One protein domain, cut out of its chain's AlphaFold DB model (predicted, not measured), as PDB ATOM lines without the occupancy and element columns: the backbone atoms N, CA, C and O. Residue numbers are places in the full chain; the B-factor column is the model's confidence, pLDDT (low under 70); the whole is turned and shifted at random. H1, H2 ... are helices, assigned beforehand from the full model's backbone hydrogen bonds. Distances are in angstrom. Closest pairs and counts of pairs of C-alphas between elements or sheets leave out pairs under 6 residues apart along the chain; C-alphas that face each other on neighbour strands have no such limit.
ATOM      1  N   THR A   2       6.292  16.390 -34.306       74.94
ATOM      2  CA  THR A   2       7.046  16.571 -35.559       74.94
ATOM      3  C   THR A   2       8.513  16.211 -35.335       74.94
ATOM      4  O   THR A   2       9.106  16.602 -34.331       74.94
ATOM      5  N   VAL A   3       9.108  15.438 -36.246       92.88
ATOM      6  CA  VAL A   3      10.517  15.048 -36.116       92.88
ATOM      7  C   VAL A   3      11.427  16.277 -36.290       92.88
ATOM      8  O   VAL A   3      11.176  17.089 -37.190       92.88
ATOM      9  N   PRO A   4      12.503  16.433 -35.493       93.69
ATOM     10  CA  PRO A   4      13.384  17.606 -35.564       93.69
ATOM     11  C   PRO A   4      13.942  17.896 -36.965       93.69
ATOM     12  O   PRO A   4      14.147  19.053 -37.331       93.69
ATOM     13  N   GLN A   5      14.153  16.857 -37.777       94.12
ATOM     14  CA  GLN A   5      14.651  16.993 -39.145       94.12
ATOM     15  C   GLN A   5      13.653  17.711 -40.070       94.12
ATOM     16  O   GLN A   5      14.052  18.567 -40.856       94.12
ATOM     17  N   THR A   6      12.354  17.425 -39.945       96.12
ATOM     18  CA  THR A   6      11.304  18.076 -40.744       96.12
ATOM     19  C   THR A   6      11.210  19.564 -40.421       96.12
ATOM     20  O   THR A   6      11.078  20.382 -41.326       96.12
ATOM     21  N   VAL A   7      11.357  19.940 -39.146       96.12
ATOM     22  CA  VAL A   7      11.363  21.352 -38.728       96.12
ATOM     23  C   VAL A   7      12.528  22.109 -39.371       96.12
ATOM     24  O   VAL A   7      12.329  23.202 -39.899       96.12
ATOM     25  N   LYS A   8      13.727  21.512 -39.395       96.69
ATOM     26  CA  LYS A   8      14.913  22.112 -40.030       96.69
ATOM     27  C   LYS A   8      14.712  22.342 -41.527       96.69
ATOM     28  O   LYS A   8      15.031  23.421 -42.021       96.69
ATOM     29  N   ILE A   9      14.163  21.352 -42.232       97.06
ATOM     30  CA  ILE A   9      13.901  21.461 -43.673       97.06
ATOM     31  C   ILE A   9      12.876  22.567 -43.942       97.06
ATOM     32  O   ILE A   9      13.129  23.444 -44.766       97.06
ATOM     33  N   ASN A  10      11.764  22.589 -43.202       96.75
ATOM     34  CA  ASN A  10      10.725  23.608 -43.370       96.75
ATOM     35  C   ASN A  10      11.263  25.021 -43.110       96.75
ATOM     36  O   ASN A  10      11.011  25.933 -43.897       96.75
ATOM     37  N   LEU A  11      12.064  25.195 -42.052       97.38
ATOM     38  CA  LEU A  11      12.722  26.466 -41.755       97.38
ATOM     39  C   LEU A  11      13.663  26.893 -42.889       97.38
ATOM     40  O   LEU A  11      13.667  28.063 -43.275       97.38
ATOM     41  N   GLN A  12      14.437  25.961 -43.451       97.75
ATOM     42  CA  GLN A  12      15.351  26.264 -44.549       97.75
ATOM     43  C   GLN A  12      14.593  26.690 -45.814       97.75
ATOM     44  O   GLN A  12      14.991  27.662 -46.456       97.75
ATOM     45  N   VAL A  13      13.504  26.001 -46.165       97.88
ATOM     46  CA  VAL A  13      12.665  26.348 -47.323       97.88
ATOM     47  C   VAL A  13      12.047  27.737 -47.147       97.88
ATOM     48  O   VAL A  13      12.191  28.581 -48.032       97.88
ATOM     49  N   ALA A  14      11.449  28.019 -45.985       98.12
ATOM     50  CA  ALA A  14      10.877  29.333 -45.686       98.12
ATOM     51  C   ALA A  14      11.940  30.448 -45.735       98.12
ATOM     52  O   ALA A  14      11.731  31.489 -46.358       98.12
ATOM     53  N   THR A  15      13.121  30.202 -45.157       98.00
ATOM     54  CA  THR A  15      14.249  31.150 -45.184       98.00
ATOM     55  C   THR A  15      14.727  31.438 -46.607       98.00
ATOM     56  O   THR A  15      15.043  32.581 -46.936       98.00
ATOM     57  N   ARG A  16      14.757  30.429 -47.489       98.12
ATOM     58  CA  ARG A  16      15.081  30.637 -48.910       98.12
ATOM     59  C   ARG A  16      14.048  31.533 -49.591       98.12
ATOM     60  O   ARG A  16      14.449  32.446 -50.302       98.12
ATOM     61  N   GLY A  17      12.757  31.322 -49.323       98.06
ATOM     62  CA  GLY A  17      11.681  32.204 -49.790       98.06
ATOM     63  C   GLY A  17      11.903  33.662 -49.384       98.06
ATOM     64  O   GLY A  17      11.909  34.548 -50.235       98.06
ATOM     65  N   LEU A  18      12.185  33.906 -48.101       98.44
ATOM     66  CA  LEU A  18      12.490  35.245 -47.579       98.44
ATOM     67  C   LEU A  18      13.711  35.881 -48.259       98.44
ATOM     68  O   LEU A  18      13.685  37.060 -48.613       98.44
ATOM     69  N   ASN A  19      14.772  35.105 -48.479       98.06
ATOM     70  CA  ASN A  19      15.962  35.593 -49.173       98.06
ATOM     71  C   ASN A  19      15.685  35.939 -50.642       98.06
ATOM     72  O   ASN A  19      16.188  36.956 -51.110       98.06
ATOM     73  N   MET A  20      14.867  35.149 -51.348       97.94
ATOM     74  CA  MET A  20      14.447  35.458 -52.723       97.94
ATOM     75  C   MET A  20      13.605  36.734 -52.800       97.94
ATOM     76  O   MET A  20      13.753  37.497 -53.746       97.94
ATOM     77  N   MET A  21      12.788  37.014 -51.779       98.31
ATOM     78  CA  MET A  21      12.076  38.295 -51.647       98.31
ATOM     79  C   MET A  21      13.004  39.475 -51.299       98.31
ATOM     80  O   MET A  21      12.545  40.606 -51.182       98.31
ATOM     81  N   GLY A  22      14.309  39.236 -51.131       98.00
ATOM     82  CA  GLY A  22      15.304  40.282 -50.923       98.00
ATOM     83  C   GLY A  22      15.592  40.620 -49.462       98.00
ATOM     84  O   GLY A  22      16.269  41.617 -49.218       98.00
ATOM     85  N   LEU A  23      15.157  39.801 -48.488       97.69
ATOM     86  CA  LEU A  23      15.351  40.069 -47.052       97.69
ATOM     87  C   LEU A  23      16.799  40.454 -46.714       97.69
ATOM     88  O   LEU A  23      17.040  41.448 -46.034       97.69
ATOM     89  N   ARG A  24      17.777  39.696 -47.222       96.69
ATOM     90  CA  ARG A  24      19.196  39.964 -46.957       96.69
ATOM     91  C   ARG A  24      19.638  41.335 -47.475       96.69
ATOM     92  O   ARG A  24      20.340  42.050 -46.767       96.69
ATOM     93  N   ASN A  25      19.232  41.694 -48.691       97.50
ATOM     94  CA  ASN A  25      19.604  42.971 -49.299       97.50
ATOM     95  C   ASN A  25      18.940  44.135 -48.558       97.50
ATOM     96  O   ASN A  25      19.603  45.125 -48.261       97.50
ATOM     97  N   ALA A  26      17.666  43.980 -48.191       97.81
ATOM     98  CA  ALA A  26      16.933  44.972 -47.415       97.81
ATOM     99  C   ALA A  26      17.586  45.228 -46.048       97.81
ATOM    100  O   ALA A  26      17.759  46.381 -45.666       97.81
ATOM    101  N   LEU A  27      18.004  44.179 -45.330       97.38
ATOM    102  CA  LEU A  27      18.670  44.325 -44.029       97.38
ATOM    103  C   LEU A  27      20.027  45.033 -44.134       97.38
ATOM    104  O   LEU A  27      20.339  45.869 -43.288       97.38
ATOM    105  N   LEU A  28      20.821  44.719 -45.165       96.88
ATOM    106  CA  LEU A  28      22.104  45.387 -45.400       96.88
ATOM    107  C   LEU A  28      21.907  46.876 -45.685       96.88
ATOM    108  O   LEU A  28      22.485  47.710 -44.993       96.88
ATOM    109  N   LEU A  29      21.029  47.204 -46.633       97.38
ATOM    110  CA  LEU A  29      20.753  48.592 -46.991       97.38
ATOM    111  C   LEU A  29      20.139  49.369 -45.820       97.38
ATOM    112  O   LEU A  29      20.516  50.508 -45.564       97.38
ATOM    113  N   ASN A  30      19.228  48.755 -45.063       97.06
ATOM    114  CA  ASN A  30      18.609  49.396 -43.906       97.06
ATOM    115  C   ASN A  30      19.642  49.823 -42.851       97.06
ATOM    116  O   ASN A  30      19.461  50.861 -42.223       97.06
ATOM    117  N   ASN A  31      20.731  49.068 -42.664       95.31
ATOM    118  CA  ASN A  31      21.797  49.472 -41.743       95.31
ATOM    119  C   ASN A  31      22.473  50.778 -42.188       95.31
ATOM    120  O   ASN A  31      22.685  51.668 -41.363       95.31
ATOM    121  N   GLU A  32      22.763  50.917 -43.481       95.50
ATOM    122  CA  GLU A  32      23.368  52.127 -44.052       95.50
ATOM    123  C   GLU A  32      22.399  53.315 -43.999       95.50
ATOM    124  O   GLU A  32      22.748  54.391 -43.509       95.50
ATOM    125  N   LEU A  33      21.148  53.103 -44.424       96.75
ATOM    126  CA  LEU A  33      20.099  54.123 -44.374       96.75
ATOM    127  C   LEU A  33      19.854  54.607 -42.941       96.75
ATOM    128  O   LEU A  33      19.711  55.808 -42.708       96.75
ATOM    129  N   LYS A  34      19.857  53.694 -41.965       95.12
ATOM    130  CA  LYS A  34      19.704  54.037 -40.550       95.12
ATOM    131  C   LYS A  34      20.851  54.917 -40.058       95.12
ATOM    132  O   LYS A  34      20.596  55.891 -39.354       95.12
ATOM    133  N   ALA A  35      22.095  54.613 -40.433       94.88
ATOM    134  CA  ALA A  35      23.238  55.451 -40.082       94.88
ATOM    135  C   ALA A  35      23.089  56.867 -40.661       94.88
ATOM    136  O   ALA A  35      23.238  57.847 -39.931       94.88
ATOM    137  N   MET A  36      22.701  56.981 -41.936       95.19
ATOM    138  CA  MET A  36      22.452  58.279 -42.567       95.19
ATOM    139  C   MET A  36      21.323  59.055 -41.882       95.19
ATOM    140  O   MET A  36      21.492  60.239 -41.613       95.19
ATOM    141  N   ALA A  37      20.219  58.394 -41.520       92.62
ATOM    142  CA  ALA A  37      19.113  59.019 -40.794       92.62
ATOM    143  C   ALA A  37      19.530  59.553 -39.411       92.62
ATOM    144  O   ALA A  37      19.032  60.585 -38.963       92.62
ATOM    145  N   HIS A  38      20.454  58.873 -38.723       90.38
ATOM    146  CA  HIS A  38      21.002  59.365 -37.457       90.38
ATOM    147  C   HIS A  38      21.945  60.561 -37.639       90.38
ATOM    148  O   HIS A  38      21.985  61.427 -36.766       90.38
ATOM    149  N   LEU A  39      22.684  60.625 -38.749       91.25
ATOM    150  CA  LEU A  39      23.584  61.741 -39.059       91.25
ATOM    151  C   LEU A  39      22.837  62.970 -39.591       91.25
ATOM    152  O   LEU A  39      23.258  64.093 -39.337       91.25
ATOM    153  N   SER A  40      21.710  62.778 -40.277       90.19
ATOM    154  CA  SER A  40      20.877  63.862 -40.811       90.19
ATOM    155  C   SER A  40      19.897  64.459 -39.791       90.19
ATOM    156  O   SER A  40      18.993  65.211 -40.159       90.19
ATOM    157  N   ARG A  41      20.050  64.145 -38.496       87.88
ATOM    158  CA  ARG A  41      19.174  64.653 -37.432       87.88
ATOM    159  C   ARG A  41      19.278  66.175 -37.316       87.88
ATOM    160  O   ARG A  41      20.331  66.710 -36.982       87.88
TER     161      ARG A  41
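What this domain is: This is residues 2 to 41 of the 83 residues of an uncharacterized protein of Dehalococcoidia bacterium (UniProt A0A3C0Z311). Two helices of equal residue count, H1 and then H2, follow each other end to end and make a wide, open V, with its corner at residues 21 and 22 and nothing packed between its arms. The printed part has 40 residues with two named helices, in the order H1, H2, and no named strand; its class is all helix, the residues in named elements being helical. The whole is extended, with a radius of gyration of the C-alphas of 16.0 A, and the C-alphas span 50 by 17 by 8 A.

Where its parts are: Start at Thr 2, then find C-alpha 4 at (13.384, 17.606, -35.564), where H1 begins. H1 holds residues 4 to 20 and runs 24.8 A from first to last C-alpha, ending at C-alpha 20 at (14.447, 35.458, -52.723). Pass Met 21 and Gly 22 to reach H2, residues 23 to 39, which runs 24.5 A to C-alpha 39 at (23.584, 61.741, -39.059). Ser 40 and Arg 41 follow it.

How they stand to each other: Look at residues 21 and 22, the tight link from H1 to H2. The two helices meet only through their link. They are near each other, with 6 pairs of C-alphas within 10 A. Residues 2 to 14, of which 4 to 14 belong to H1, stand free, and so do residues 24 to 41, of which 24 to 39 belong to H2. In H1 every O i to N i+4 pair is within hydrogen-bond range; in H2, 12 of 13 are.

The domain as a whole: The outline is a rod, and the two C-alphas farthest apart, those of Val 3 and Arg 41, are 50.4 A apart. The printed part has no cut and no long link between its helices. In the B-factor column of this model the mean pLDDT of the printed part is 95.4, and no printed residue is under 70.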